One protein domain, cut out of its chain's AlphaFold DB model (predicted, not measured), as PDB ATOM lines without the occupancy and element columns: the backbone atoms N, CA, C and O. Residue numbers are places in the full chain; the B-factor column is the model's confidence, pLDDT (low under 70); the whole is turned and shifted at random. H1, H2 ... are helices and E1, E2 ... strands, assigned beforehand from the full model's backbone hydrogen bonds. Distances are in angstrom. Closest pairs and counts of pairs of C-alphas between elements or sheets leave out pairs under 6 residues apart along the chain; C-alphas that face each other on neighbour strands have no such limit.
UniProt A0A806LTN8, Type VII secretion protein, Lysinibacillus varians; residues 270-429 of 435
ATOM      1  N   TYR A 270     191.023 184.903 162.973       82.19
ATOM      2  CA  TYR A 270     190.523 184.474 164.278       82.19
ATOM      3  C   TYR A 270     190.807 182.986 164.555       82.19
ATOM      4  O   TYR A 270     191.145 182.617 165.680       82.19
ATOM      5  N   ASP A 271     190.734 182.118 163.541       85.75
ATOM      6  CA  ASP A 271     191.091 180.701 163.686       85.75
ATOM      7  C   ASP A 271     192.596 180.509 163.884       85.75
ATOM      8  O   ASP A 271     192.998 179.770 164.781       85.75
ATOM      9  N   LYS A 272     193.431 181.239 163.134       89.94
ATOM     10  CA  LYS A 272     194.893 181.258 163.339       89.94
ATOM     11  C   LYS A 272     195.252 181.741 164.750       89.94
ATOM     12  O   LYS A 272     196.129 181.167 165.393       89.94
ATOM     13  N   MET A 273     194.551 182.758 165.256       92.06
ATOM     14  CA  MET A 273     194.722 183.271 166.620       92.06
ATOM     15  C   MET A 273     194.327 182.226 167.678       92.06
ATOM     16  O   MET A 273     195.109 181.962 168.594       92.06
ATOM     17  N   LYS A 274     193.178 181.548 167.512       88.94
ATOM     18  CA  LYS A 274     192.770 180.418 168.370       88.94
ATOM     19  C   LYS A 274     193.791 179.277 168.349       88.94
ATOM     20  O   LYS A 274     194.098 178.713 169.396       88.94
ATOM     21  N   GLU A 275     194.344 178.930 167.191       93.06
ATOM     22  CA  GLU A 275     195.393 177.908 167.099       93.06
ATOM     23  C   GLU A 275     196.661 178.339 167.840       93.06
ATOM     24  O   GLU A 275     197.212 177.558 168.621       93.06
ATOM     25  N   ARG A 276     197.066 179.608 167.693       94.00
ATOM     26  CA  ARG A 276     198.230 180.159 168.388       94.00
ATOM     27  C   ARG A 276     198.060 180.154 169.907       94.00
ATOM     28  O   ARG A 276     198.975 179.722 170.606       94.00
ATOM     29  N   ILE A 277     196.907 180.568 170.444       93.00
ATOM     30  CA  ILE A 277     196.696 180.517 171.900       93.00
ATOM     31  C   ILE A 277     196.636 179.074 172.418       93.00
ATOM     32  O   ILE A 277     197.134 178.806 173.507       93.00
ATOM     33  N   GLN A 278     196.115 178.119 171.639       93.19
ATOM     34  CA  GLN A 278     196.112 176.700 172.021       93.19
ATOM     35  C   GLN A 278     197.520 176.080 172.018       93.19
ATOM     36  O   GLN A 278     197.837 175.267 172.885       93.19
ATOM     37  N   GLU A 279     198.398 176.480 171.097       94.25
ATOM     38  CA  GLU A 279     199.819 176.103 171.109       94.25
ATOM     39  C   GLU A 279     200.529 176.643 172.365       94.25
ATOM     40  O   GLU A 279     201.157 175.890 173.114       94.25
ATOM     41  N   ARG A 280     200.357 177.943 172.643       95.62
ATOM     42  CA  ARG A 280     200.868 178.617 173.847       95.62
ATOM     43  C   ARG A 280     200.351 177.967 175.135       95.62
ATOM     44  O   ARG A 280     201.118 177.755 176.077       95.62
ATOM     45  N   TYR A 281     199.070 177.606 175.155       95.19
ATOM     46  CA  TYR A 281     198.400 176.948 176.271       95.19
ATOM     47  C   TYR A 281     198.986 175.568 176.590       95.19
ATOM     48  O   TYR A 281     199.227 175.293 177.762       95.19
ATOM     49  N   LYS A 282     199.291 174.725 175.590       95.75
ATOM     50  CA  LYS A 282     199.926 173.408 175.818       95.75
ATOM     51  C   LYS A 282     201.246 173.543 176.579       95.75
ATOM     52  O   LYS A 282     201.409 172.952 177.645       95.75
ATOM     53  N   LYS A 283     202.136 174.419 176.097       94.94
ATOM     54  CA  LYS A 283     203.427 174.697 176.747       94.94
ATOM     55  C   LYS A 283     203.260 175.258 178.164       94.94
ATOM     56  O   LYS A 283     204.016 174.898 179.064       94.94
ATOM     57  N   PHE A 284     202.273 176.132 178.376       96.56
ATOM     58  CA  PHE A 284     201.941 176.642 179.707       96.56
ATOM     59  C   PHE A 284     201.443 175.529 180.643       96.56
ATOM     60  O   PHE A 284     201.872 175.454 181.793       96.56
ATOM     61  N   ALA A 285     200.544 174.668 180.165       95.31
ATOM     62  CA  ALA A 285     199.955 173.587 180.944       95.31
ATOM     63  C   ALA A 285     201.022 172.592 181.427       95.31
ATOM     64  O   ALA A 285     201.044 172.245 182.609       95.31
ATOM     65  N   GLU A 286     201.942 172.210 180.539       95.31
ATOM     66  CA  GLU A 286     203.097 171.358 180.842       95.31
ATOM     67  C   GLU A 286     204.030 172.004 181.878       95.31
ATOM     68  O   GLU A 286     204.321 171.381 182.902       95.31
ATOM     69  N   ASP A 287     204.413 173.276 181.686       95.75
ATOM     70  CA  ASP A 287     205.199 174.046 182.663       95.75
ATOM     71  C   ASP A 287     204.525 174.066 184.044       95.75
ATOM     72  O   ASP A 287     205.178 173.834 185.061       95.75
ATOM     73  N   LYS A 288     203.206 174.294 184.112       93.94
ATOM     74  CA  LYS A 288     202.499 174.357 185.403       93.94
ATOM     75  C   LYS A 288     202.337 173.002 186.065       93.94
ATOM     76  O   LYS A 288     202.437 172.943 187.287       93.94
ATOM     77  N   LYS A 289     202.144 171.937 185.289       92.94
ATOM     78  CA  LYS A 289     202.085 170.567 185.805       92.94
ATOM     79  C   LYS A 289     203.429 170.111 186.390       92.94
ATOM     80  O   LYS A 289     203.436 169.370 187.364       92.94
ATOM     81  N   GLN A 290     204.551 170.566 185.825       93.94
ATOM     82  CA  GLN A 290     205.893 170.245 186.324       93.94
ATOM     83  C   GLN A 290     206.330 171.143 187.495       93.94
ATOM     84  O   GLN A 290     206.882 170.653 188.476       93.94
ATOM     85  N   ASN A 291     206.085 172.457 187.408       95.12
ATOM     86  CA  ASN A 291     206.709 173.449 188.294       95.12
ATOM     87  C   ASN A 291     205.811 173.980 189.426       95.12
ATOM     88  O   ASN A 291     206.299 174.715 190.291       95.12
ATOM     89  N   ILE A 292     204.514 173.647 189.454       93.06
ATOM     90  CA  ILE A 292     203.609 174.024 190.550       93.06
ATOM     91  C   ILE A 292     203.019 172.756 191.181       93.06
ATOM     92  O   ILE A 292     202.198 172.099 190.545       93.06
ATOM     93  N   PRO A 293     203.392 172.416 192.431       89.88
ATOM     94  CA  PRO A 293     202.939 171.183 193.055       89.88
ATOM     95  C   PRO A 293     201.431 171.207 193.324       89.88
ATOM     96  O   PRO A 293     200.878 172.225 193.759       89.88
ATOM     97  N   GLN A 294     200.791 170.058 193.119       90.56
ATOM     98  CA  GLN A 294     199.520 169.734 193.758       90.56
ATOM     99  C   GLN A 294     199.749 169.651 195.273       90.56
ATOM    100  O   GLN A 294     200.733 169.063 195.722       90.56
ATOM    101  N   THR A 295     198.869 170.278 196.050       90.81
ATOM    102  CA  THR A 295     198.997 170.381 197.515       90.81
ATOM    103  C   THR A 295     197.907 169.630 198.274       90.81
ATOM    104  O   THR A 295     198.102 169.325 199.447       90.81
ATOM    105  N   SER A 296     196.822 169.248 197.594       89.50
ATOM    106  CA  SER A 296     195.760 168.393 198.121       89.50
ATOM    107  C   SER A 296     195.283 167.393 197.064       89.50
ATOM    108  O   SER A 296     195.044 167.757 195.906       89.50
ATOM    109  N   ASP A 297     195.109 166.140 197.484       92.69
ATOM    110  CA  ASP A 297     194.510 165.024 196.736       92.69
ATOM    111  C   ASP A 297     192.977 165.118 196.635       92.69
ATOM    112  O   ASP A 297     192.365 164.493 195.774       92.69
ATOM    113  N   LYS A 298     192.364 165.936 197.495       95.31
ATOM    114  CA  LYS A 298     190.924 166.211 197.566       95.31
ATOM    115  C   LYS A 298     190.608 167.695 197.387       95.31
ATOM    116  O   LYS A 298     191.490 168.554 197.488       95.31
ATOM    117  N   LEU A 299     189.334 168.000 197.147       94.44
ATOM    118  CA  LEU A 299     188.828 169.369 197.242       94.44
ATOM    119  C   LEU A 299     188.833 169.853 198.696       94.44
ATOM    120  O   LEU A 299     188.506 169.090 199.609       94.44
ATOM    121  N   LEU A 300     189.161 171.127 198.895       93.06
ATOM    122  CA  LEU A 300     188.995 171.797 200.186       93.06
ATOM    123  C   LEU A 300     187.512 172.137 200.452       93.06
ATOM    124  O   LEU A 300     186.715 172.211 199.508       93.06
ATOM    125  N   PRO A 301     187.102 172.366 201.718       91.69
ATOM    126  CA  PRO A 301     185.775 172.894 202.030       91.69
ATOM    127  C   PRO A 301     185.482 174.168 201.226       91.69
ATOM    128  O   PRO A 301     186.341 175.030 201.095       91.69
ATOM    129  N   ASN A 302     184.272 174.286 200.674       90.31
ATOM    130  CA  ASN A 302     183.868 175.352 199.740       90.31
ATOM    131  C   ASN A 302     184.668 175.452 198.415       90.31
ATOM    132  O   ASN A 302     184.349 176.327 197.608       90.31
ATOM    133  N   GLU A 303     185.634 174.581 198.105       93.38
ATOM    134  CA  GLU A 303     186.276 174.595 196.784       93.38
ATOM    135  C   GLU A 303     185.269 174.236 195.670       93.38
ATOM    136  O   GLU A 303     184.325 173.466 195.868       93.38
ATOM    137  N   LEU A 304     185.439 174.845 194.494       93.75
ATOM    138  CA  LEU A 304     184.496 174.873 193.368       93.75
ATOM    139  C   LEU A 304     183.143 175.558 193.642       93.75
ATOM    140  O   LEU A 304     182.347 175.699 192.717       93.75
ATOM    141  N   LYS A 305     182.879 176.059 194.856       92.56
ATOM    142  CA  LYS A 305     181.742 176.959 195.110       92.56
ATOM    143  C   LYS A 305     181.968 178.278 194.377       92.56
ATOM    144  O   LYS A 305     183.089 178.792 194.335       92.56
ATOM    145  N   HIS A 306     180.906 178.834 193.808       90.94
ATOM    146  CA  HIS A 306     180.988 180.009 192.949       90.94
ATOM    147  C   HIS A 306     179.909 181.053 193.241       90.94
ATOM    148  O   HIS A 306     178.902 180.787 193.896       90.94
ATOM    149  N   GLY A 307     180.165 182.283 192.800       89.12
ATOM    150  CA  GLY A 307     179.379 183.453 193.168       89.12
ATOM    151  C   GLY A 307     179.987 184.744 192.623       89.12
ATOM    152  O   GLY A 307     181.110 184.754 192.116       89.12
ATOM    153  N   HIS A 308     179.267 185.861 192.764       87.62
ATOM    154  CA  HIS A 308     179.900 187.175 192.630       87.62
ATOM    155  C   HIS A 308     181.043 187.257 193.640       87.62
ATOM    156  O   HIS A 308     180.815 187.011 194.826       87.62
ATOM    157  N   PHE A 309     182.241 187.638 193.208       85.19
ATOM    158  CA  PHE A 309     183.427 187.607 194.065       85.19
ATOM    159  C   PHE A 309     183.259 188.425 195.360       85.19
ATOM    160  O   PHE A 309     183.677 187.993 196.429       85.19
ATOM    161  N   GLY A 310     182.555 189.563 195.308       81.06
ATOM    162  CA  GLY A 310     182.247 190.385 196.486       81.06
ATOM    163  C   GLY A 310     181.181 189.818 197.437       81.06
ATOM    164  O   GLY A 310     180.926 190.433 198.470       81.06
ATOM    165  N   LYS A 311     180.545 188.690 197.092       83.31
ATOM    166  CA  LYS A 311     179.535 187.972 197.896       83.31
ATOM    167  C   LYS A 311     179.970 186.552 198.283       83.31
ATOM    168  O   LYS A 311     179.224 185.871 198.982       83.31
ATOM    169  N   LEU A 312     181.129 186.085 197.814       82.88
ATOM    170  CA  LEU A 312     181.669 184.789 198.217       82.88
ATOM    171  C   LEU A 312     182.055 184.814 199.712       82.88
ATOM    172  O   LEU A 312     182.568 185.833 200.182       82.88
ATOM    173  N   PRO A 313     181.812 183.725 200.471       77.44
ATOM    174  CA  PRO A 313     182.256 183.626 201.860       77.44
ATOM    175  C   PRO A 313     183.782 183.713 201.919       77.44
ATOM    176  O   PRO A 313     184.464 182.995 201.201       77.44
ATOM    177  N   ASN A 314     184.309 184.611 202.747       68.62
ATOM    178  CA  ASN A 314     185.744 184.849 202.885       68.62
ATOM    179  C   ASN A 314     186.163 184.449 204.301       68.62
ATOM    180  O   ASN A 314     186.152 185.278 205.219       68.62
ATOM    181  N   GLU A 315     186.433 183.160 204.481       77.31
ATOM    182  CA  GLU A 315     186.955 182.626 205.734       77.31
ATOM    183  C   GLU A 315     188.471 182.889 205.809       77.31
ATOM    184  O   GLU A 315     189.099 183.367 204.865       77.31
ATOM    185  N   LYS A 316     189.074 182.712 206.986       70.38
ATOM    186  CA  LYS A 316     190.513 182.957 207.167       70.38
ATOM    187  C   LYS A 316     191.237 181.629 207.276       70.38
ATOM    188  O   LYS A 316     190.898 180.848 208.155       70.38
ATOM    189  N   ALA A 317     192.293 181.468 206.477       75.19
ATOM    190  CA  ALA A 317     193.112 180.253 206.425       75.19
ATOM    191  C   ALA A 317     192.317 178.999 206.001       75.19
ATOM    192  O   ALA A 317     192.548 177.905 206.504       75.19
ATOM    193  N   ASP A 318     191.392 179.183 205.057       84.12
ATOM    194  CA  ASP A 318     190.665 178.131 204.336       84.12
ATOM    195  C   ASP A 318     191.430 177.606 203.099       84.12
ATOM    196  O   ASP A 318     190.972 176.679 202.436       84.12
ATOM    197  N   ASP A 319     192.596 178.193 202.794       91.06
ATOM    198  CA  ASP A 319     193.479 177.865 201.667       91.06
ATOM    199  C   ASP A 319     192.779 177.829 200.294       91.06
ATOM    200  O   ASP A 319     193.229 177.153 199.367       91.06
ATOM    201  N   ILE A 320     191.721 178.625 200.115       92.25
ATOM    202  CA  ILE A 320     191.020 178.819 198.838       92.25
ATOM    203  C   ILE A 320     190.992 180.296 198.439       92.25
ATOM    204  O   ILE A 320     191.121 181.208 199.251       92.25
ATOM    205  N   THR A 321     190.830 180.574 197.145       92.44
ATOM    206  CA  THR A 321     190.556 181.942 196.692       92.44
ATOM    207  C   THR A 321     189.748 181.971 195.399       92.44
ATOM    208  O   THR A 321     189.772 181.021 194.614       92.44
ATOM    209  N   GLY A 322     188.985 183.046 195.197       94.00
ATOM    210  CA  GLY A 322     188.105 183.193 194.043       94.00
ATOM    211  C   GLY A 322     188.898 183.430 192.758       94.00
ATOM    212  O   GLY A 322     189.562 184.456 192.614       94.00
ATOM    213  N   HIS A 323     188.792 182.501 191.815       95.56
ATOM    214  CA  HIS A 323     189.321 182.628 190.467       95.56
ATOM    215  C   HIS A 323     188.221 183.063 189.493       95.56
ATOM    216  O   HIS A 323     187.146 182.463 189.449       95.56
ATOM    217  N   HIS A 324     188.484 184.114 188.722       94.94
ATOM    218  CA  HIS A 324     187.543 184.673 187.752       94.94
ATOM    219  C   HIS A 324     187.726 184.015 186.384       94.94
ATOM    220  O   HIS A 324     188.856 183.933 185.907       94.94
ATOM    221  N   MET A 325     186.627 183.585 185.762       93.25
ATOM    222  CA  MET A 325     186.601 182.938 184.448       93.25
ATOM    223  C   MET A 325     185.385 183.481 183.660       93.25
ATOM    224  O   MET A 325     184.267 183.193 184.063       93.25
ATOM    225  N   PRO A 326     185.512 184.295 182.595       92.81
ATOM    226  CA  PRO A 326     186.736 184.905 182.102       92.81
ATOM    227  C   PRO A 326     187.477 185.693 183.186       92.81
ATOM    228  O   PRO A 326     186.885 186.148 184.171       92.81
ATOM    229  N   SER A 327     188.781 185.876 182.995       94.00
ATOM    230  CA  SER A 327     189.644 186.580 183.941       94.00
ATOM    231  C   SER A 327     189.075 187.946 184.329       94.00
ATOM    232  O   SER A 327     188.509 188.660 183.500       94.00
ATOM    233  N   ASN A 328     189.292 188.365 185.579       92.44
ATOM    234  CA  ASN A 328     188.793 189.655 186.065       92.44
ATOM    235  C   ASN A 328     189.197 190.820 185.148       92.44
ATOM    236  O   ASN A 328     188.440 191.768 184.979       92.44
ATOM    237  N   LYS A 329     190.391 190.738 184.555       91.88
ATOM    238  CA  LYS A 329     190.900 191.776 183.672       91.88
ATOM    239  C   LYS A 329     190.131 191.844 182.340       91.88
ATOM    240  O   LYS A 329     189.816 192.941 181.899       91.88
ATOM    241  N   TYR A 330     189.758 190.698 181.771       91.88
ATOM    242  CA  TYR A 330     188.862 190.619 180.610       91.88
ATOM    243  C   TYR A 330     187.484 191.208 180.924       91.88
ATOM    244  O   TYR A 330     186.991 192.063 180.200       91.88
ATOM    245  N   MET A 331     186.908 190.845 182.075       88.94
ATOM    246  CA  MET A 331     185.612 191.382 182.516       88.94
ATOM    247  C   MET A 331     185.630 192.907 182.735       88.94
ATOM    248  O   MET A 331     184.616 193.573 182.527       88.94
ATOM    249  N   GLN A 332     186.776 193.464 183.136       90.38
ATOM    250  CA  GLN A 332     186.971 194.905 183.300       90.38
ATOM    251  C   GLN A 332     187.165 195.638 181.970       90.38
ATOM    252  O   GLN A 332     186.500 196.646 181.755       90.38
ATOM    253  N   GLU A 333     188.065 195.168 181.101       88.88
ATOM    254  CA  GLU A 333     188.416 195.882 179.864       88.88
ATOM    255  C   GLU A 333     187.338 195.725 178.771       88.88
ATOM    256  O   GLU A 333     187.007 196.717 178.129       88.88
ATOM    257  N   GLU A 334     186.712 194.548 178.626       87.06
ATOM    258  CA  GLU A 334     185.690 194.301 177.590       87.06
ATOM    259  C   GLU A 334     184.269 194.731 178.001       87.06
ATOM    260  O   GLU A 334     183.447 195.071 177.150       87.06
ATOM    261  N   PHE A 335     183.948 194.718 179.304       85.12
ATOM    262  CA  PHE A 335     182.571 194.929 179.793       85.12
ATOM    263  C   PHE A 335     182.417 195.979 180.898       85.12
ATOM    264  O   PHE A 335     181.292 196.246 181.323       85.12
ATOM    265  N   GLY A 336     183.509 196.556 181.411       85.88
ATOM    266  CA  GLY A 336     183.453 197.502 182.530       85.88
ATOM    267  C   GLY A 336     182.909 196.898 183.833       85.88
ATOM    268  O   GLY A 336     182.362 197.623 184.664       85.88
ATOM    269  N   ILE A 337     183.000 195.575 184.021       84.12
ATOM    270  CA  ILE A 337     182.449 194.891 185.197       84.12
ATOM    271  C   ILE A 337     183.485 194.868 186.327       84.12
ATOM    272  O   ILE A 337     184.548 194.255 186.216       84.12
ATOM    273  N   ASP A 338     183.140 195.504 187.448       87.06
ATOM    274  CA  ASP A 338     183.956 195.548 188.663       87.06
ATOM    275  C   ASP A 338     184.277 194.158 189.227       87.06
ATOM    276  O   ASP A 338     183.439 193.256 189.239       87.06
ATOM    277  N   THR A 339     185.453 194.017 189.851       88.00
ATOM    278  CA  THR A 339     185.919 192.750 190.449       88.00
ATOM    279  C   THR A 339     184.962 192.167 191.468       88.00
ATOM    280  O   THR A 339     184.859 190.959 191.586       88.00
ATOM    281  N   LYS A 340     184.242 192.999 192.224       88.06
ATOM    282  CA  LYS A 340     183.278 192.509 193.221       88.06
ATOM    283  C   LYS A 340     182.004 191.945 192.590       88.06
ATOM    284  O   LYS A 340     181.278 191.215 193.264       88.06
ATOM    285  N   GLU A 341     181.731 192.295 191.339       84.81
ATOM    286  CA  GLU A 341     180.515 191.942 190.610       84.81
ATOM    287  C   GLU A 341     180.760 190.901 189.515       84.81
ATOM    288  O   GLU A 341     179.820 190.181 189.173       84.81
ATOM    289  N   SER A 342     181.993 190.770 189.015       85.56
ATOM    290  CA  SER A 342     182.400 189.640 188.182       85.56
ATOM    291  C   SER A 342     182.322 188.327 188.973       85.56
ATOM    292  O   SER A 342     182.442 188.284 190.206       85.56
ATOM    293  N   TYR A 343     182.043 187.239 188.258       87.25
ATOM    294  CA  TYR A 343     181.838 185.932 188.867       87.25
ATOM    295  C   TYR A 343     183.177 185.240 189.114       87.25
ATOM    296  O   TYR A 343     184.114 185.370 188.324       87.25
ATOM    297  N   ALA A 344     183.263 184.481 190.201       93.44
ATOM    298  CA  ALA A 344     184.449 183.727 190.569       93.44
ATOM    299  C   ALA A 344     184.079 182.369 191.172       93.44
ATOM    300  O   ALA A 344     183.003 182.200 191.744       93.44
ATOM    301  N   MET A 345     184.978 181.402 191.017       94.06
ATOM    302  CA  MET A 345     184.900 180.060 191.593       94.06
ATOM    303  C   MET A 345     186.086 179.858 192.528       94.06
ATOM    304  O   MET A 345     187.208 180.222 192.180       94.06
ATOM    305  N   PHE A 346     185.863 179.275 193.701       95.69
ATOM    306  CA  PHE A 346     186.957 178.957 194.609       95.69
ATOM    307  C   PHE A 346     187.860 177.860 194.054       95.69
ATOM    308  O   PHE A 346     187.389 176.780 193.699       95.69
ATOM    309  N   LEU A 347     189.162 178.137 194.040       95.69
ATOM    310  CA  LEU A 347     190.227 177.181 193.757       95.69
ATOM    311  C   LEU A 347     191.254 177.203 194.894       95.69
ATOM    312  O   LEU A 347     191.543 178.262 195.458       95.69
ATOM    313  N   GLU A 348     191.840 176.044 195.184       95.44
ATOM    314  CA  GLU A 348     192.916 175.854 196.158       95.44
ATOM    315  C   GLU A 348     194.090 176.831 195.921       95.44
ATOM    316  O   GLU A 348     194.657 176.928 194.826       95.44
ATOM    317  N   HIS A 349     194.476 177.560 196.966       93.69
ATOM    318  CA  HIS A 349     195.542 178.555 196.978       93.69
ATOM    319  C   HIS A 349     196.219 178.630 198.365       93.69
ATOM    320  O   HIS A 349     195.971 179.578 199.110       93.69
ATOM    321  N   PRO A 350     197.137 177.700 198.705       90.44
ATOM    322  CA  PRO A 350     197.711 177.624 200.047       90.44
ATOM    323  C   PRO A 350     198.423 178.912 200.466       90.44
ATOM    324  O   PRO A 350     199.260 179.428 199.703       90.44
ATOM    325  N   HIS A 351     198.112 179.439 201.652       83.75
ATOM    326  CA  HIS A 351     198.663 180.686 202.177       83.75
ATOM    327  C   HIS A 351     198.846 180.676 203.715       83.75
ATOM    328  O   HIS A 351     197.868 180.791 204.453       83.75
ATOM    329  N   PRO A 352     200.093 180.693 204.229       84.06
ATOM    330  CA  PRO A 352     201.357 180.827 203.502       84.06
ATOM    331  C   PRO A 352     201.778 179.521 202.812       84.06
ATOM    332  O   PRO A 352     201.879 178.479 203.447       84.06
ATOM    333  N   GLY A 353     202.110 179.579 201.519       85.00
ATOM    334  CA  GLY A 353     202.517 178.384 200.781       85.00
ATOM    335  C   GLY A 353     202.883 178.625 199.316       85.00
ATOM    336  O   GLY A 353     202.843 179.746 198.805       85.00
ATOM    337  N   LYS A 354     203.249 177.530 198.646       88.69
ATOM    338  CA  LYS A 354     203.359 177.388 197.183       88.69
ATOM    339  C   LYS A 354     202.340 176.331 196.732       88.69
ATOM    340  O   LYS A 354     201.699 175.721 197.576       88.69
ATOM    341  N   GLY A 355     202.204 176.099 195.427       92.50
ATOM    342  CA  GLY A 355     201.265 175.097 194.906       92.50
ATOM    343  C   GLY A 355     199.831 175.612 194.798       92.50
ATOM    344  O   GLY A 355     199.610 176.826 194.750       92.50
ATOM    345  N   GLY A 356     198.874 174.693 194.778       94.12
ATOM    346  CA  GLY A 356     197.447 174.991 194.696       94.12
ATOM    347  C   GLY A 356     196.918 175.132 193.270       94.12
ATOM    348  O   GLY A 356     197.549 175.754 192.406       94.12
ATOM    349  N   ARG A 357     195.719 174.592 193.037       96.12
ATOM    350  CA  ARG A 357     195.015 174.627 191.743       96.12
ATOM    351  C   ARG A 357     194.859 176.035 191.160       96.12
ATOM    352  O   ARG A 357     195.072 176.205 189.962       96.12
ATOM    353  N   HIS A 358     194.625 177.066 191.977       96.44
ATOM    354  CA  HIS A 358     194.529 178.451 191.494       96.44
ATOM    355  C   HIS A 358     195.810 178.933 190.797       96.44
ATOM    356  O   HIS A 358     195.743 179.669 189.820       96.44
ATOM    357  N   ARG A 359     196.996 178.532 191.276       95.75
ATOM    358  CA  ARG A 359     198.269 179.013 190.704       95.75
ATOM    359  C   ARG A 359     198.619 178.329 189.376       95.75
ATOM    360  O   ARG A 359     199.506 178.808 188.671       95.75
ATOM    361  N   ARG A 360     197.931 177.229 189.044       97.06
ATOM    362  CA  ARG A 360     198.102 176.440 187.813       97.06
ATOM    363  C   ARG A 360     197.234 176.918 186.648       97.06
ATOM    364  O   ARG A 360     197.462 176.421 185.545       97.06
ATOM    365  N   THR A 361     196.297 177.849 186.863       97.69
ATOM    366  CA  THR A 361     195.436 178.351 185.782       97.69
ATOM    367  C   THR A 361     196.154 179.355 184.879       97.69
ATOM    368  O   THR A 361     197.011 180.128 185.314       97.69
ATOM    369  N   PHE A 362     195.796 179.370 183.598       98.00
ATOM    370  CA  PHE A 362     196.411 180.192 182.563       98.00
ATOM    371  C   PHE A 362     196.284 181.683 182.845       98.00
ATOM    372  O   PHE A 362     197.238 182.431 182.628       98.00
ATOM    373  N   THR A 363     195.147 182.127 183.370       96.50
ATOM    374  CA  THR A 363     194.889 183.541 183.663       96.50
ATOM    375  C   THR A 363     195.447 183.993 185.016       96.50
ATOM    376  O   THR A 363     195.514 185.198 185.274       96.50
ATOM    377  N   TYR A 364     195.964 183.081 185.857       94.94
ATOM    378  CA  TYR A 364     196.628 183.439 187.114       94.94
ATOM    379  C   TYR A 364     197.831 184.368 186.875       94.94
ATOM    380  O   TYR A 364     198.826 184.019 186.228       94.94
ATOM    381  N   GLY A 365     197.732 185.598 187.387       90.94
ATOM    382  CA  GLY A 365     198.754 186.632 187.208       90.94
ATOM    383  C   GLY A 365     199.027 187.015 185.746       90.94
ATOM    384  O   GLY A 365     200.096 187.563 185.463       90.94
ATOM    385  N   LEU A 366     198.118 186.711 184.809       93.88
ATOM    386  CA  LEU A 366     198.264 187.058 183.395       93.88
ATOM    387  C   LEU A 366     198.279 188.583 183.230       93.88
ATOM    388  O   LEU A 366     197.362 189.281 183.657       93.88
ATOM    389  N   ASN A 367     199.358 189.114 182.654       91.06
ATOM    390  CA  ASN A 367     199.529 190.547 182.448       91.06
ATOM    391  C   ASN A 367     200.545 190.824 181.321       91.06
ATOM    392  O   ASN A 367     201.473 190.029 181.126       91.06
ATOM    393  N   PRO A 368     200.444 191.977 180.631       91.12
ATOM    394  CA  PRO A 368     201.281 192.285 179.471       91.12
ATOM    395  C   PRO A 368     202.774 192.487 179.779       91.12
ATOM    396  O   PRO A 368     203.570 192.553 178.849       91.12
ATOM    397  N   LYS A 369     203.185 192.592 181.055       92.88
ATOM    398  CA  LYS A 369     204.603 192.755 181.432       92.88
ATOM    399  C   LYS A 369     205.334 191.421 181.575       92.88
ATOM    400  O   LYS A 369     206.533 191.379 181.329       92.88
ATOM    401  N   SER A 370     204.646 190.357 181.997       88.25
ATOM    402  CA  SER A 370     205.251 189.028 182.186       88.25
ATOM    403  C   SER A 370     204.968 188.062 181.039       88.25
ATOM    404  O   SER A 370     205.805 187.214 180.743       88.25
ATOM    405  N   ARG A 371     203.795 188.165 180.407       94.12
ATOM    406  CA  ARG A 371     203.324 187.239 179.371       94.12
ATOM    407  C   ARG A 371     202.553 187.998 178.289       94.12
ATOM    408  O   ARG A 371     201.348 187.825 178.153       94.12
ATOM    409  N   LYS A 372     203.241 188.886 177.558       95.19
ATOM    410  CA  LYS A 372     202.606 189.798 176.586       95.19
ATOM    411  C   LYS A 372     201.808 189.060 175.510       95.19
ATOM    412  O   LYS A 372     200.627 189.327 175.370       95.19
ATOM    413  N   GLU A 373     202.432 188.109 174.816       95.69
ATOM    414  CA  GLU A 373     201.775 187.324 173.759       95.69
ATOM    415  C   GLU A 373     200.541 186.576 174.291       95.69
ATOM    416  O   GLU A 373     199.461 186.697 173.727       95.69
ATOM    417  N   ASP A 374     200.675 185.869 175.419       96.50
ATOM    418  CA  ASP A 374     199.560 185.149 176.051       96.50
ATOM    419  C   ASP A 374     198.417 186.092 176.462       96.50
ATOM    420  O   ASP A 374     197.250 185.725 176.362       96.50
ATOM    421  N   PHE A 375     198.754 187.298 176.938       96.06
ATOM    422  CA  PHE A 375     197.786 188.321 177.323       96.06
ATOM    423  C   PHE A 375     197.052 188.868 176.094       96.06
ATOM    424  O   PHE A 375     195.827 188.835 176.071       96.06
ATOM    425  N   ASP A 376     197.778 189.305 175.063       93.94
ATOM    426  CA  ASP A 376     197.186 189.868 173.844       93.94
ATOM    427  C   ASP A 376     196.267 188.845 173.144       93.94
ATOM    428  O   ASP A 376     195.156 189.183 172.736       93.94
ATOM    429  N   LEU A 377     196.700 187.578 173.054       94.81
ATOM    430  CA  LEU A 377     195.912 186.482 172.479       94.81
ATOM    431  C   LEU A 377     194.642 186.199 173.290       94.81
ATOM    432  O   LEU A 377     193.562 186.090 172.718       94.81
ATOM    433  N   TYR A 378     194.760 186.092 174.617       96.38
ATOM    434  CA  TYR A 378     193.622 185.804 175.490       96.38
ATOM    435  C   TYR A 378     192.586 186.937 175.473       96.38
ATOM    436  O   TYR A 378     191.391 186.671 175.377       96.38
ATOM    437  N   MET A 379     193.032 188.196 175.508       94.38
ATOM    438  CA  MET A 379     192.137 189.356 175.420       94.38
ATOM    439  C   MET A 379     191.459 189.469 174.047       94.38
ATOM    440  O   MET A 379     190.363 189.999 173.955       94.38
ATOM    441  N   SER A 380     192.067 188.913 172.994       92.12
ATOM    442  CA  SER A 380     191.488 188.866 171.642       92.12
ATOM    443  C   SER A 380     190.439 187.758 171.443       92.12
ATOM    444  O   SER A 380     189.877 187.642 170.352       92.12
ATOM    445  N   LEU A 381     190.180 186.906 172.442       88.81
ATOM    446  CA  LEU A 381     189.127 185.889 172.363       88.81
ATOM    447  C   LEU A 381     187.737 186.536 172.372       88.81
ATOM    448  O   LEU A 381     187.482 187.486 173.109       88.81
ATOM    449  N   LYS A 382     186.793 185.957 171.622       88.25
ATOM    450  CA  LYS A 382     185.360 186.240 171.788       88.25
ATOM    451  C   LYS A 382     184.913 185.802 173.196       88.25
ATOM    452  O   LYS A 382     185.445 184.812 173.703       88.25
ATOM    453  N   PRO A 383     183.880 186.417 173.800       86.75
ATOM    454  CA  PRO A 383     183.535 186.173 175.207       86.75
ATOM    455  C   PRO A 383     183.270 184.700 175.528       86.75
ATOM    456  O   PRO A 383     183.819 184.154 176.485       86.75
ATOM    457  N   ARG A 384     182.496 184.021 174.668       83.69
ATOM    458  CA  ARG A 384     182.218 182.577 174.772       83.69
ATOM    459  C   ARG A 384     183.491 181.730 174.733       83.69
ATOM    460  O   ARG A 384     183.594 180.770 175.490       83.69
ATOM    461  N   ASP A 385     184.453 182.100 173.890       87.31
ATOM    462  CA  ASP A 385     185.724 181.389 173.760       87.31
ATOM    463  C   ASP A 385     186.637 181.651 174.969       87.31
ATOM    464  O   ASP A 385     187.286 180.718 175.433       87.31
ATOM    465  N   ALA A 386     186.630 182.860 175.548       90.88
ATOM    466  CA  ALA A 386     187.349 183.180 176.789       90.88
ATOM    467  C   ALA A 386     186.808 182.394 178.001       90.88
ATOM    468  O   ALA A 386     187.582 181.782 178.739       90.88
ATOM    469  N   LEU A 387     185.479 182.332 178.170       90.69
ATOM    470  CA  LEU A 387     184.844 181.510 179.212       90.69
ATOM    471  C   LEU A 387     185.141 180.019 178.995       90.69
ATOM    472  O   LEU A 387     185.517 179.316 179.934       90.69
ATOM    473  N   ALA A 388     184.999 179.526 177.761       88.81
ATOM    474  CA  ALA A 388     185.285 178.132 177.437       88.81
ATOM    475  C   ALA A 388     186.761 177.775 177.674       88.81
ATOM    476  O   ALA A 388     187.046 176.685 178.166       88.81
ATOM    477  N   PHE A 389     187.691 178.680 177.357       95.19
ATOM    478  CA  PHE A 389     189.124 178.512 177.585       95.19
ATOM    479  C   PHE A 389     189.431 178.311 179.076       95.19
ATOM    480  O   PHE A 389     189.993 177.278 179.443       95.19
ATOM    481  N   ASP A 390     188.981 179.224 179.941       96.19
ATOM    482  CA  ASP A 390     189.246 179.137 181.381       96.19
ATOM    483  C   ASP A 390     188.557 177.926 182.037       96.19
ATOM    484  O   ASP A 390     189.161 177.228 182.852       96.19
ATOM    485  N   ILE A 391     187.325 177.592 181.629       94.62
ATOM    486  CA  ILE A 391     186.630 176.393 182.127       94.62
ATOM    487  C   ILE A 391     187.313 175.099 181.666       94.62
ATOM    488  O   ILE A 391     187.366 174.121 182.417       94.62
ATOM    489  N   ASN A 392     187.849 175.064 180.444       94.44
ATOM    490  CA  ASN A 392     188.629 173.926 179.962       94.44
ATOM    491  C   ASN A 392     189.957 173.781 180.724       94.44
ATOM    492  O   ASN A 392     190.409 172.652 180.924       94.44
ATOM    493  N   ASP A 393     190.543 174.881 181.194       98.00
ATOM    494  CA  ASP A 393     191.762 174.869 182.002       98.00
ATOM    495  C   ASP A 393     191.510 174.456 183.461       98.00
ATOM    496  O   ASP A 393     192.174 173.551 183.972       98.00
ATOM    497  N   ALA A 394     190.463 174.980 184.106       96.56
ATOM    498  CA  ALA A 394     190.003 174.471 185.401       96.56
ATOM    499  C   ALA A 394     189.671 172.965 185.324       96.56
ATOM    500  O   ALA A 394     190.069 172.180 186.187       96.56
ATOM    501  N   ARG A 395     189.024 172.523 184.234       97.06
ATOM    502  CA  ARG A 395     188.782 171.100 183.945       97.06
ATOM    503  C   ARG A 395     190.078 170.307 183.769       97.06
ATOM    504  O   ARG A 395     190.135 169.174 184.242       97.06
ATOM    505  N   ARG A 396     191.091 170.843 183.075       97.38
ATOM    506  CA  ARG A 396     192.408 170.195 182.930       97.38
ATOM    507  C   ARG A 396     193.016 169.949 184.304       97.38
ATOM    508  O   ARG A 396     193.388 168.818 184.590       97.38
ATOM    509  N   ILE A 397     193.063 170.972 185.150       97.12
ATOM    510  CA  ILE A 397     193.650 170.897 186.491       97.12
ATOM    511  C   ILE A 397     192.913 169.860 187.351       97.12
ATOM    512  O   ILE A 397     193.550 168.992 187.939       97.12
ATOM    513  N   LEU A 398     191.574 169.850 187.338       95.56
ATOM    514  CA  LEU A 398     190.793 168.817 188.031       95.56
ATOM    515  C   LEU A 398     191.028 167.403 187.472       95.56
ATOM    516  O   LEU A 398     190.942 166.441 188.226       95.56
ATOM    517  N   LYS A 399     191.315 167.239 186.175       95.69
ATOM    518  CA  LYS A 399     191.687 165.932 185.600       95.69
ATOM    519  C   LYS A 399     193.096 165.503 185.999       95.69
ATOM    520  O   LYS A 399     193.294 164.331 186.294       95.69
ATOM    521  N   GLU A 400     194.053 166.430 185.988       94.62
ATOM    522  CA  GLU A 400     195.434 166.193 186.427       94.62
ATOM    523  C   GLU A 400     195.489 165.744 187.894       94.62
ATOM    524  O   GLU A 400     196.298 164.880 188.215       94.62
ATOM    525  N   ASP A 401     194.590 166.265 188.735       94.88
ATOM    526  CA  ASP A 401     194.494 165.960 190.170       94.88
ATOM    527  C   ASP A 401     193.598 164.742 190.488       94.88
ATOM    528  O   ASP A 401     193.421 164.405 191.654       94.88
ATOM    529  N   GLY A 402     192.978 164.101 189.485       95.88
ATOM    530  CA  GLY A 402     192.036 162.984 189.686       95.88
ATOM    531  C   GLY A 402     190.630 163.379 190.180       95.88
ATOM    532  O   GLY A 402     189.792 162.519 190.441       95.88
ATOM    533  N   LEU A 403     190.332 164.677 190.261       95.75
ATOM    534  CA  LEU A 403     189.117 165.258 190.849       95.75
ATOM    535  C   LEU A 403     187.970 165.524 189.858       95.75
ATOM    536  O   LEU A 403     186.898 165.984 190.263       95.75
ATOM    537  N   TYR A 404     188.137 165.247 188.563       95.19
ATOM    538  CA  TYR A 404     187.105 165.497 187.545       95.19
ATOM    539  C   TYR A 404     186.023 164.395 187.487       95.19
ATOM    540  O   TYR A 404     185.915 163.639 186.521       95.19
ATOM    541  N   ASN A 405     185.204 164.324 188.537       93.38
ATOM    542  CA  ASN A 405     184.069 163.404 188.670       93.38
ATOM    543  C   ASN A 405     182.723 164.043 188.227       93.38
ATOM    544  O   ASN A 405     182.674 165.191 187.776       93.38
ATOM    545  N   LYS A 406     181.609 163.298 188.347       94.06
ATOM    546  CA  LYS A 406     180.256 163.750 187.947       94.06
ATOM    547  C   LYS A 406     179.789 165.005 188.701       94.06
ATOM    548  O   LYS A 406     179.198 165.882 188.080       94.06
ATOM    549  N   GLU A 407     180.072 165.098 189.999       93.19
ATOM    550  CA  GLU A 407     179.697 166.234 190.853       93.19
ATOM    551  C   GLU A 407     180.491 167.493 190.481       93.19
ATOM    552  O   GLU A 407     179.925 168.554 190.228       93.19
ATOM    553  N   ASN A 408     181.810 167.375 190.341       91.50
ATOM    554  CA  ASN A 408     182.671 168.509 190.013       91.50
ATOM    555  C   ASN A 408     182.471 168.982 188.562       91.50
ATOM    556  O   ASN A 408     182.574 170.176 188.275       91.50
ATOM    557  N   LYS A 409     182.077 168.080 187.650       90.94
ATOM    558  CA  LYS A 409     181.560 168.448 186.323       90.94
ATOM    559  C   LYS A 409     180.260 169.261 186.415       90.94
ATOM    560  O   LYS A 409     180.096 170.180 185.615       90.94
ATOM    561  N   ALA A 410     179.360 168.949 187.352       90.88
ATOM    562  CA  ALA A 410     178.133 169.720 187.563       90.88
ATOM    563  C   ALA A 410     178.443 171.138 188.070       90.88
ATOM    564  O   ALA A 410     177.994 172.089 187.441       90.88
ATOM    565  N   LYS A 411     179.334 171.300 189.059       91.62
ATOM    566  CA  LYS A 411     179.786 172.624 189.545       91.62
ATOM    567  C   LYS A 411     180.414 173.491 188.443       91.62
ATOM    568  O   LYS A 411     180.131 174.681 188.344       91.62
ATOM    569  N   LEU A 412     181.225 172.902 187.552       90.50
ATOM    570  CA  LEU A 412     181.721 173.623 186.367       90.50
ATOM    571  C   LEU A 412     180.597 174.003 185.387       90.50
ATOM    572  O   LEU A 412     180.709 175.027 184.719       90.50
ATOM    573  N   LYS A 413     179.528 173.202 185.276       89.69
ATOM    574  CA  LYS A 413     178.365 173.525 184.437       89.69
ATOM    575  C   LYS A 413     177.514 174.635 185.061       89.69
ATOM    576  O   LYS A 413     177.172 175.573 184.361       89.69
ATOM    577  N   GLU A 414     177.230 174.571 186.359       88.88
ATOM    578  CA  GLU A 414     176.490 175.602 187.103       88.88
ATOM    579  C   GLU A 414     177.140 176.989 186.960       88.88
ATOM    580  O   GLU A 414     176.448 177.997 186.809       88.88
ATOM    581  N   TYR A 415     178.473 177.032 186.908       88.06
ATOM    582  CA  TYR A 415     179.238 178.243 186.617       88.06
ATOM    583  C   TYR A 415     179.021 178.794 185.193       88.06
ATOM    584  O   TYR A 415     178.914 180.007 185.016       88.06
ATOM    585  N   ILE A 416     178.941 177.924 184.176       85.94
ATOM    586  CA  ILE A 416     178.608 178.323 182.794       85.94
ATOM    587  C   ILE A 416     177.159 178.820 182.737       85.94
ATOM    588  O   ILE A 416     176.908 179.919 182.248       85.94
ATOM    589  N   ASP A 417     176.224 178.045 183.292       83.25
ATOM    590  CA  ASP A 417     174.788 178.335 183.297       83.25
ATOM    591  C   ASP A 417     174.476 179.681 183.972       83.25
ATOM    592  O   ASP A 417     173.518 180.356 183.593       83.25
ATOM    593  N   TYR A 418     175.273 180.089 184.967       77.50
ATOM    594  CA  TYR A 418     175.192 181.425 185.557       77.50
ATOM    595  C   TYR A 418     175.517 182.520 184.537       77.50
ATOM    596  O   TYR A 418     174.777 183.493 184.423       77.50
ATOM    597  N   TYR A 419     176.615 182.370 183.794       73.56
ATOM    598  CA  TYR A 419     177.061 183.365 182.824       73.56
ATOM    599  C   TYR A 419     176.160 183.442 181.590       73.56
ATOM    600  O   TYR A 419     175.927 184.540 181.087       73.56
ATOM    601  N   GLU A 420     175.579 182.322 181.152       71.38
ATOM    602  CA  GLU A 420     174.525 182.313 180.126       71.38
ATOM    603  C   GLU A 420     173.275 183.098 180.561       71.38
ATOM    604  O   GLU A 420     172.614 183.712 179.727       71.38
ATOM    605  N   LYS A 421     172.975 183.114 181.866       70.06
ATOM    606  CA  LYS A 421     171.840 183.827 182.481       70.06
ATOM    607  C   LYS A 421     172.213 185.203 183.047       70.06
ATOM    608  O   LYS A 421     171.393 185.827 183.723       70.06
ATOM    609  N   TYR A 422     173.443 185.676 182.838       66.06
ATOM    610  CA  TYR A 422     173.910 186.920 183.444       66.06
ATOM    611  C   TYR A 422     173.381 188.137 182.686       66.06
ATOM    612  O   TYR A 422     173.939 188.555 181.671       66.06
ATOM    613  N   GLU A 423     172.326 188.745 183.224       59.44
ATOM    614  CA  GLU A 423     171.782 190.007 182.731       59.44
ATOM    615  C   GLU A 423     172.099 191.153 183.697       59.44
ATOM    616  O   GLU A 423     171.649 191.181 184.845       59.44
ATOM    617  N   ARG A 424     172.857 192.148 183.223       54.12
ATOM    618  CA  ARG A 424     173.111 193.385 183.971       54.12
ATOM    619  C   ARG A 424     172.959 194.600 183.069       54.12
ATOM    620  O   ARG A 424     173.806 194.821 182.216       54.12
ATOM    621  N   LYS A 425     171.930 195.425 183.315       49.31
ATOM    622  CA  LYS A 425     171.755 196.778 182.735       49.31
ATOM    623  C   LYS A 425     172.195 196.878 181.257       49.31
ATOM    624  O   LYS A 425     173.061 197.679 180.923       49.31
ATOM    625  N   ASN A 426     171.594 196.055 180.398       52.66
ATOM    626  CA  ASN A 426     171.827 195.987 178.945       52.66
ATOM    627  C   ASN A 426     173.168 195.377 178.476       52.66
ATOM    628  O   ASN A 426     173.408 195.330 177.273       52.66
ATOM    629  N   VAL A 427     174.016 194.849 179.367       57.81
ATOM    630  CA  VAL A 427     175.224 194.093 178.987       57.81
ATOM    631  C   VAL A 427     174.894 192.602 178.882       57.81
ATOM    632  O   VAL A 427     174.722 191.922 179.893       57.81
ATOM    633  N   LYS A 428     174.823 192.094 177.648       65.06
ATOM    634  CA  LYS A 428     174.565 190.684 177.314       65.06
ATOM    635  C   LYS A 428     175.856 190.010 176.842       65.06
ATOM    636  O   LYS A 428     176.135 189.901 175.654       65.06
ATOM    637  N   ILE A 429     176.652 189.573 177.818       69.62
ATOM    638  CA  ILE A 429     178.058 189.144 177.666       69.62
ATOM    639  C   ILE A 429     178.240 188.020 176.630       69.62
ATOM    640  O   ILE A 429     179.234 187.994 175.906       69.62
TER     641      ILE A 429
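This is residues 270 to 429 of the 435 residues of the protein "Type VII secretion protein" of Lysinibacillus varians (UniProt A0A806LTN8). Three long helices, H1, H5 and H6, lie side by side in a loose row with H5 in the middle, and over one side of this row lie a small three-stranded sheet and the short helices H2, H3 and H4. H3 packs on the sheet's strand E3, and H4 packs on H1. The 160 printed residues hold six named helices and three named strands, in the order H1 E1 E2 H2 E3 H3 H4 H5 H6; the sheet's order is E1, E3, E2, all antiparallel, and the class is mostly helix. The whole is compact, with a radius of gyration of the C-alphas of 15.2 A and spans of 38 by 36 by 32 A.

H1, residues 270 to 291, touches H4, residues 372 to 379, with residues 273 to 280 alone, at a steep tilt of 61 degrees, opposite ways; the closest C-alphas, of Ile 277 and Leu 377, are 6.0 A apart. H1 and H5, residues 383 to 400, are close but not clearly touching, at a shallow tilt of 27 degrees, the same way; their closest C-alphas, of Lys 289 and Glu 400, are 8.0 A apart. E1, residues 306 to 308, is the antiparallel neighbour of E3, residues 343 to 348, with N 344 and O 307 at 2.9 A. On the other side of E3, E2, residues 320 to 324, is antiparallel, with N 323 and O 345 at 2.8 A. H2, residues 328 to 335, only grazes the sheet with residues 328 to 331. H3, residues 357 to 360, is on the sheet at a height of 7.8 A, only just over E3, on which 3 of its 4 C-alphas fall. H5 and H6, residues 406 to 420, form a helical hairpin and only just touch, with 3 pairs of C-alphas within 8 A, at a shallow tilt of 14 degrees, opposite ways; the closest C-alphas, of Ile 391 and Leu 412, are 7.1 A apart. H6 is on one face of the sheet, an arrangement of two layers. Every O i to N i+4 pair is within hydrogen-bond range in H1, H2, H4 and H5, and 10 of 11 in H6; H3 is too short for such a pair.

H1 begins at C-alpha 270 (190.523, 184.474, 164.278) and is 31.0 A long. E3, 16.7 A, begins at C-alpha 343 (181.838, 185.932, 188.867). H5 is 25.8 A long, and H6, 20.9 A, ends at C-alpha 420 (174.525, 182.313, 180.126).

The C-alphas farthest apart, of Lys 272 and Lys 316, are 44.1 A apart. The printed part has no cut. The links H1 to E1, E1 to E2 and H3 to H4 are long. The pLDDT is under 70 at residue 314 and residues 422 to 429.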